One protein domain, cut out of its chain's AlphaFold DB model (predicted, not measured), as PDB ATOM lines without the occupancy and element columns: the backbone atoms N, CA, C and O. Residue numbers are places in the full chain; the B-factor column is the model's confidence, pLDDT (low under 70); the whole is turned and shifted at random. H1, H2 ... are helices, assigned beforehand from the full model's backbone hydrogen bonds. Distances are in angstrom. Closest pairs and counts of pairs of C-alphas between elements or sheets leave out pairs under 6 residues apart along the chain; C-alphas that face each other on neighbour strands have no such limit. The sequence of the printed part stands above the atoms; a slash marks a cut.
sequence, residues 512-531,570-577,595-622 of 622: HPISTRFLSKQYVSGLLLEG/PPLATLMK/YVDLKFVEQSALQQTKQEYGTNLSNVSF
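Overview. This is residues 512 to 531, 570 to 577 and 595 to 622 of the 622 residues of the protein "gamma-secretase-activating protein-like" of Branchiostoma belcheri (UniProt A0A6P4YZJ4). Two helices of 16 residues, H1 and H3, make a slanted T: the beginning of H3 packs on the middle of H1, and the rest of H3 runs away from it. The short helix H2 packs along the first half of H3, running opposite ways to it, while the end of H1 with the residues after it, 525 to 531, sticks out. The printed part has 56 residues in three separate pieces, with three named helices in the order H1, H2, H3 and no named strand; the class is all helix, with 40 residues in named elements. It is only just compact, close to loose, with a radius of gyration of the C-alphas of 11.9 A, and it spans 36 by 26 by 16 A.

Along the chain. H3 is residues 598 to 613, 22.2 A from first to last C-alpha, from C-alpha 598 at (14.724, -5.680, -42.347) to C-alpha 613 at (-4.763, -8.658, -52.627). H1 is residues 513 to 528, 22.3 A long in the same measure, and begins with C-alpha 513 at (9.839, -5.038, -58.072). H2 is residues 570 to 577, 10.6 A from first to last C-alpha.

Arrangement. H3 touches both other helices. It touches H1 with residues 600 to 605 alone; the closest C-alphas, those of Ser 520 and Val 601, are 5.0 A apart. The two run opposite ways at a steep tilt of 54 degrees, with their centres 11.4 A apart. H3 touches H2 with residues 598 to 605 alone; the closest C-alphas, those of Met 576 and Glu 602, are 7.2 A apart. H2 and H3 run opposite ways at a shallow tilt of 18 degrees, with their centres 12.0 A apart. H1 and H2 are apart. In H1, H2 and H3 every O i to N i+4 pair is within hydrogen-bond range.

Size, cuts and confidence. The two C-alphas farthest apart, those of Gly 531 and Asn 616, are 37.5 A apart. Residues 525 to 531, of which 525 to 528 belong to H1, stand free. Residues 532 to 569 are not printed, and C-alphas 531 and 570 are 28.3 A apart across this cut. Residues 578 to 594 are not printed either, and C-alphas 577 and 595 are 19.7 A apart across that cut. The links H1 to H2 and H2 to H3 each run across a cut. The printed part ends at Phe 622, the chain's last residue. The mean pLDDT of the printed part is 73.4; residues 529 to 531, 570, 595 to 596 and 614 to 622 are under 70.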
ATOM      1  N   HIS A 512      13.587  -2.230 -59.526       82.88
ATOM      2  CA  HIS A 512      12.401  -2.902 -60.061       82.88
ATOM      3  C   HIS A 512      11.800  -3.911 -59.065       82.88
ATOM      4  O   HIS A 512      12.547  -4.575 -58.347       82.88
ATOM      5  N   PRO A 513      10.466  -4.114 -59.022       80.94
ATOM      6  CA  PRO A 513       9.839  -5.038 -58.072       80.94
ATOM      7  C   PRO A 513      10.395  -6.468 -58.119       80.94
ATOM      8  O   PRO A 513      10.457  -7.141 -57.090       80.94
ATOM      9  N   ILE A 514      10.840  -6.933 -59.295       82.00
ATOM     10  CA  ILE A 514      11.478  -8.251 -59.450       82.00
ATOM     11  C   ILE A 514      12.789  -8.321 -58.659       82.00
ATOM     12  O   ILE A 514      13.008  -9.297 -57.936       82.00
ATOM     13  N   SER A 515      13.644  -7.297 -58.764       83.12
ATOM     14  CA  SER A 515      14.925  -7.270 -58.055       83.12
ATOM     15  C   SER A 515      14.709  -7.135 -56.552       83.12
ATOM     16  O   SER A 515      15.294  -7.899 -55.787       83.12
ATOM     17  N   THR A 516      13.797  -6.254 -56.124       82.94
ATOM     18  CA  THR A 516      13.416  -6.084 -54.716       82.94
ATOM     19  C   THR A 516      12.949  -7.411 -54.119       82.94
ATOM     20  O   THR A 516      13.497  -7.860 -53.116       82.94
ATOM     21  N   ARG A 517      12.025  -8.107 -54.794       82.94
ATOM     22  CA  ARG A 517      11.508  -9.406 -54.347       82.94
ATOM     23  C   ARG A 517      12.604 -10.462 -54.241       82.94
ATOM     24  O   ARG A 517      12.629 -11.217 -53.269       82.94
ATOM     25  N   PHE A 518      13.478 -10.553 -55.242       83.75
ATOM     26  CA  PHE A 518      14.570 -11.522 -55.245       83.75
ATOM     27  C   PHE A 518      15.552 -11.257 -54.098       83.75
ATOM     28  O   PHE A 518      15.835 -12.164 -53.316       83.75
ATOM     29  N   LEU A 519      15.998 -10.006 -53.946       82.25
ATOM     30  CA  LEU A 519      16.924  -9.593 -52.891       82.25
ATOM     31  C   LEU A 519      16.336  -9.832 -51.494       82.25
ATOM     32  O   LEU A 519      17.018 -10.388 -50.635       82.25
ATOM     33  N   SER A 520      15.062  -9.492 -51.272       82.06
ATOM     34  CA  SER A 520      14.385  -9.740 -49.995       82.06
ATOM     35  C   SER A 520      14.268 -11.232 -49.680       82.06
ATOM     36  O   SER A 520      14.559 -11.642 -48.558       82.06
ATOM     37  N   LYS A 521      13.896 -12.068 -50.663       81.75
ATOM     38  CA  LYS A 521      13.839 -13.530 -50.488       81.75
ATOM     39  C   LYS A 521      15.206 -14.115 -50.154       81.75
ATOM     40  O   LYS A 521      15.304 -14.949 -49.258       81.75
ATOM     41  N   GLN A 522      16.251 -13.684 -50.855       76.69
ATOM     42  CA  GLN A 522      17.601 -14.195 -50.645       76.69
ATOM     43  C   GLN A 522      18.162 -13.778 -49.278       76.69
ATOM     44  O   GLN A 522      18.754 -14.606 -48.588       76.69
ATOM     45  N   TYR A 523      17.911 -12.538 -48.850       78.44
ATOM     46  CA  TYR A 523      18.292 -12.044 -47.524       78.44
ATOM     47  C   TYR A 523      17.592 -12.821 -46.396       78.44
ATOM     48  O   TYR A 523      18.244 -13.308 -45.475       78.44
ATOM     49  N   VAL A 524      16.274 -13.025 -46.508       81.00
ATOM     50  CA  VAL A 524      15.487 -13.836 -45.559       81.00
ATOM     51  C   VAL A 524      15.996 -15.279 -45.516       81.00
ATOM     52  O   VAL A 524      16.175 -15.838 -44.438       81.00
ATOM     53  N   SER A 525      16.271 -15.872 -46.680       79.06
ATOM     54  CA  SER A 525      16.814 -17.228 -46.787       79.06
ATOM     55  C   SER A 525      18.158 -17.361 -46.067       79.06
ATOM     56  O   SER A 525      18.340 -18.315 -45.319       79.06
ATOM     57  N   GLY A 526      19.066 -16.394 -46.237       71.38
ATOM     58  CA  GLY A 526      20.373 -16.392 -45.572       71.38
ATOM     59  C   GLY A 526      20.300 -16.230 -44.050       71.38
ATOM     60  O   GLY A 526      21.123 -16.794 -43.339       71.38
ATOM     61  N   LEU A 527      19.300 -15.508 -43.533       76.50
ATOM     62  CA  LEU A 527      19.072 -15.392 -42.085       76.50
ATOM     63  C   LEU A 527      18.439 -16.653 -41.482       76.50
ATOM     64  O   LEU A 527      18.719 -17.010 -40.339       76.50
ATOM     65  N   LEU A 528      17.544 -17.316 -42.215       76.12
ATOM     66  CA  LEU A 528      16.810 -18.474 -41.702       76.12
ATOM     67  C   LEU A 528      17.607 -19.781 -41.828       76.12
ATOM     68  O   LEU A 528      17.551 -20.600 -40.907       76.12
ATOM     69  N   LEU A 529      18.355 -19.952 -42.922       69.06
ATOM     70  CA  LEU A 529      19.199 -21.112 -43.218       69.06
ATOM     71  C   LEU A 529      20.647 -20.821 -42.783       69.06
ATOM     72  O   LEU A 529      21.510 -20.509 -43.599       69.06
ATOM     73  N   GLU A 530      20.920 -20.892 -41.480       53.62
ATOM     74  CA  GLU A 530      22.289 -20.826 -40.945       53.62
ATOM     75  C   GLU A 530      23.135 -21.978 -41.531       53.62
ATOM     76  O   GLU A 530      22.980 -23.124 -41.109       53.62
ATOM     77  N   GLY A 531      24.016 -21.711 -42.508       46.75
ATOM     78  CA  GLY A 531      24.934 -22.746 -43.014       46.75
ATOM     79  C   GLY A 531      25.608 -22.539 -44.374       46.75
ATOM     80  O   GLY A 531      26.606 -23.205 -44.628       46.75
ATOM     81  N   PRO A 570      -0.748  -9.686 -39.277       68.12
ATOM     82  CA  PRO A 570      -0.088 -10.447 -38.203       68.12
ATOM     83  C   PRO A 570       1.004 -11.447 -38.644       68.12
ATOM     84  O   PRO A 570       2.004 -11.589 -37.930       68.12
ATOM     85  N   PRO A 571       0.890 -12.131 -39.802       73.38
ATOM     86  CA  PRO A 571       1.931 -13.069 -40.239       73.38
ATOM     87  C   PRO A 571       3.243 -12.394 -40.636       73.38
ATOM     88  O   PRO A 571       4.310 -12.914 -40.311       73.38
ATOM     89  N   LEU A 572       3.188 -11.203 -41.237       77.56
ATOM     90  CA  LEU A 572       4.400 -10.424 -41.490       77.56
ATOM     91  C   LEU A 572       5.014  -9.925 -40.186       77.56
ATOM     92  O   LEU A 572       6.214 -10.076 -40.007       77.56
ATOM     93  N   ALA A 573       4.209  -9.430 -39.243       73.81
ATOM     94  CA  ALA A 573       4.712  -9.018 -37.930       73.81
ATOM     95  C   ALA A 573       5.440 -10.168 -37.202       73.81
ATOM     96  O   ALA A 573       6.488  -9.969 -36.587       73.81
ATOM     97  N   THR A 574       4.925 -11.396 -37.328       77.44
ATOM     98  CA  THR A 574       5.554 -12.601 -36.767       77.44
ATOM     99  C   THR A 574       6.874 -12.936 -37.468       77.44
ATOM    100  O   THR A 574       7.877 -13.174 -36.793       77.44
ATOM    101  N   LEU A 575       6.902 -12.906 -38.804       79.38
ATOM    102  CA  LEU A 575       8.120 -13.118 -39.591       79.38
ATOM    103  C   LEU A 575       9.189 -12.064 -39.267       79.38
ATOM    104  O   LEU A 575      10.334 -12.421 -39.003       79.38
ATOM    105  N   MET A 576       8.817 -10.782 -39.220       81.88
ATOM    106  CA  MET A 576       9.738  -9.687 -38.908       81.88
ATOM    107  C   MET A 576      10.350  -9.844 -37.516       81.88
ATOM    108  O   MET A 576      11.557  -9.670 -37.362       81.88
ATOM    109  N   LYS A 577       9.564 -10.269 -36.519       78.31
ATOM    110  CA  LYS A 577      10.068 -10.556 -35.168       78.31
ATOM    111  C   LYS A 577      11.075 -11.712 -35.149       78.31
ATOM    112  O   LYS A 577      12.070 -11.638 -34.434       78.31
ATOM    113  N   TYR A 595      21.059  -0.863 -49.997       64.88
ATOM    114  CA  TYR A 595      21.206  -1.643 -48.769       64.88
ATOM    115  C   TYR A 595      19.918  -2.427 -48.490       64.88
ATOM    116  O   TYR A 595      18.839  -1.841 -48.434       64.88
ATOM    117  N   VAL A 596      20.039  -3.747 -48.351       65.06
ATOM    118  CA  VAL A 596      18.925  -4.651 -48.034       65.06
ATOM    119  C   VAL A 596      18.935  -4.880 -46.525       65.06
ATOM    120  O   VAL A 596      19.852  -5.509 -46.004       65.06
ATOM    121  N   ASP A 597      17.937  -4.338 -45.831       76.12
ATOM    122  CA  ASP A 597      17.733  -4.493 -44.390       76.12
ATOM    123  C   ASP A 597      16.327  -5.015 -44.069       76.12
ATOM    124  O   ASP A 597      15.495  -5.230 -44.955       76.12
ATOM    125  N   LEU A 598      16.044  -5.228 -42.784       75.69
ATOM    126  CA  LEU A 598      14.724  -5.680 -42.347       75.69
ATOM    127  C   LEU A 598      13.600  -4.714 -42.754       75.69
ATOM    128  O   LEU A 598      12.521  -5.174 -43.127       75.69
ATOM    129  N   LYS A 599      13.848  -3.396 -42.770       76.75
ATOM    130  CA  LYS A 599      12.854  -2.406 -43.220       76.75
ATOM    131  C   LYS A 599      12.564  -2.550 -44.716       76.75
ATOM    132  O   LYS A 599      11.409  -2.491 -45.129       76.75
ATOM    133  N   PHE A 600      13.586  -2.803 -45.525       77.94
ATOM    134  CA  PHE A 600      13.464  -3.066 -46.954       77.94
ATOM    135  C   PHE A 600      12.678  -4.354 -47.237       77.94
ATOM    136  O   PHE A 600      11.810  -4.369 -48.108       77.94
ATOM    137  N   VAL A 601      12.947  -5.430 -46.490       78.56
ATOM    138  CA  VAL A 601      12.207  -6.701 -46.601       78.56
ATOM    139  C   VAL A 601      10.732  -6.507 -46.255       78.56
ATOM    140  O   VAL A 601       9.866  -6.979 -46.991       78.56
ATOM    141  N   GLU A 602      10.444  -5.783 -45.176       80.25
ATOM    142  CA  GLU A 602       9.078  -5.469 -44.761       80.25
ATOM    143  C   GLU A 602       8.330  -4.647 -45.815       80.25
ATOM    144  O   GLU A 602       7.222  -5.008 -46.217       80.25
ATOM    145  N   GLN A 603       8.953  -3.580 -46.323       79.31
ATOM    146  CA  GLN A 603       8.377  -2.742 -47.376       79.31
ATOM    147  C   GLN A 603       8.123  -3.536 -48.663       79.31
ATOM    148  O   GLN A 603       7.044  -3.421 -49.246       79.31
ATOM    149  N   SER A 604       9.069  -4.387 -49.074       78.56
ATOM    150  CA  SER A 604       8.907  -5.257 -50.242       78.56
ATOM    151  C   SER A 604       7.762  -6.251 -50.060       78.56
ATOM    152  O   SER A 604       6.990  -6.464 -50.997       78.56
ATOM    153  N   ALA A 605       7.653  -6.870 -48.882       78.00
ATOM    154  CA  ALA A 605       6.594  -7.825 -48.581       78.00
ATOM    155  C   ALA A 605       5.222  -7.140 -48.620       78.00
ATOM    156  O   ALA A 605       4.328  -7.603 -49.325       78.00
ATOM    157  N   LEU A 606       5.081  -5.985 -47.958       78.56
ATOM    158  CA  LEU A 606       3.847  -5.195 -47.960       78.56
ATOM    159  C   LEU A 606       3.451  -4.735 -49.366       78.56
ATOM    160  O   LEU A 606       2.273  -4.790 -49.718       78.56
ATOM    161  N   GLN A 607       4.411  -4.280 -50.173       77.62
ATOM    162  CA  GLN A 607       4.150  -3.839 -51.543       77.62
ATOM    163  C   GLN A 607       3.646  -4.992 -52.421       77.62
ATOM    164  O   GLN A 607       2.682  -4.809 -53.165       77.62
ATOM    165  N   GLN A 608       4.239  -6.184 -52.297       74.06
ATOM    166  CA  GLN A 608       3.810  -7.362 -53.052       74.06
ATOM    167  C   GLN A 608       2.423  -7.850 -52.602       74.06
ATOM    168  O   GLN A 608       1.560  -8.112 -53.438       74.06
ATOM    169  N   THR A 609       2.165  -7.913 -51.291       75.12
ATOM    170  CA  THR A 609       0.849  -8.309 -50.765       75.12
ATOM    171  C   THR A 609      -0.245  -7.335 -51.209       75.12
ATOM    172  O   THR A 609      -1.332  -7.766 -51.585       75.12
ATOM    173  N   LYS A 610       0.052  -6.029 -51.252       74.50
ATOM    174  CA  LYS A 610      -0.878  -5.013 -51.769       74.50
ATOM    175  C   LYS A 610      -1.146  -5.145 -53.271       74.50
ATOM    176  O   LYS A 610      -2.253  -4.842 -53.705       74.50
ATOM    177  N   GLN A 611      -0.166  -5.584 -54.064       72.81
ATOM    178  CA  GLN A 611      -0.368  -5.862 -55.492       72.81
ATOM    179  C   GLN A 611      -1.265  -7.082 -55.731       72.81
ATOM    180  O   GLN A 611      -2.088  -7.050 -56.640       72.81
ATOM    181  N   GLU A 612      -1.126  -8.140 -54.930       70.62
ATOM    182  CA  GLU A 612      -1.879  -9.391 -55.113       70.62
ATOM    183  C   GLU A 612      -3.302  -9.333 -54.519       70.62
ATOM    184  O   GLU A 612      -4.228  -9.885 -55.110       70.62
ATOM    185  N   TYR A 613      -3.500  -8.642 -53.389       70.88
ATOM    186  CA  TYR A 613      -4.763  -8.658 -52.627       70.88
ATOM    187  C   TYR A 613      -5.430  -7.276 -52.478       70.88
ATOM    188  O   TYR A 613      -6.473  -7.150 -51.833       70.88
ATOM    189  N   GLY A 614      -4.863  -6.232 -53.090       66.56
ATOM    190  CA  GLY A 614      -5.344  -4.854 -52.981       66.56
ATOM    191  C   GLY A 614      -4.925  -4.158 -51.680       66.56
ATOM    192  O   GLY A 614      -4.142  -4.666 -50.880       66.56
ATOM    193  N   THR A 615      -5.436  -2.947 -51.446       64.88
ATOM    194  CA  THR A 615      -5.061  -2.124 -50.278       64.88
ATOM    195  C   THR A 615      -5.610  -2.649 -48.953       64.88
ATOM    196  O   THR A 615      -5.110  -2.261 -47.897       64.88
ATOM    197  N   ASN A 616      -6.611  -3.532 -48.996       65.06
ATOM    198  CA  ASN A 616      -7.228  -4.099 -47.809       65.06
ATOM    199  C   ASN A 616      -6.603  -5.456 -47.442       65.06
ATOM    200  O   ASN A 616      -7.042  -6.515 -47.891       65.06
ATOM    201  N   LEU A 617      -5.574  -5.401 -46.593       61.44
ATOM    202  CA  LEU A 617      -4.790  -6.558 -46.144       61.44
ATOM    203  C   LEU A 617      -5.573  -7.530 -45.237       61.44
ATOM    204  O   LEU A 617      -5.072  -8.612 -44.943       61.44
ATOM    205  N   SER A 618      -6.808  -7.197 -44.830       62.62
ATOM    206  CA  SER A 618      -7.674  -8.098 -44.051       62.62
ATOM    207  C   SER A 618      -8.216  -9.285 -44.854       62.62
ATOM    208  O   SER A 618      -8.744 -10.221 -44.262       62.62
ATOM    209  N   ASN A 619      -8.124  -9.238 -46.188       55.03
ATOM    210  CA  ASN A 619      -8.680 -10.249 -47.095       55.03
ATOM    211  C   ASN A 619      -7.656 -11.300 -47.551       55.03
ATOM    212  O   ASN A 619      -7.987 -12.160 -48.367       55.03
ATOM    213  N   VAL A 620      -6.416 -11.232 -47.061       60.00
ATOM    214  CA  VAL A 620      -5.388 -12.231 -47.370       60.00
ATOM    215  C   VAL A 620      -5.778 -13.540 -46.678       60.00
ATOM    216  O   VAL A 620      -5.737 -13.632 -45.452       60.00
ATOM    217  N   SER A 621      -6.211 -14.539 -47.452       54.09
ATOM    218  CA  SER A 621      -6.495 -15.877 -46.925       54.09
ATOM    219  C   SER A 621      -5.182 -16.611 -46.661       54.09
ATOM    220  O   SER A 621      -4.362 -16.723 -47.577       54.09
ATOM    221  N   PHE A 622      -5.002 -17.102 -45.437       53.62
ATOM    222  CA  PHE A 622      -3.834 -17.878 -45.015       53.62
ATOM    223  C   PHE A 622      -4.072 -19.378 -45.113       53.62
ATOM    224  O   PHE A 622      -5.185 -19.815 -44.733       53.62
TER     225      PHE A 622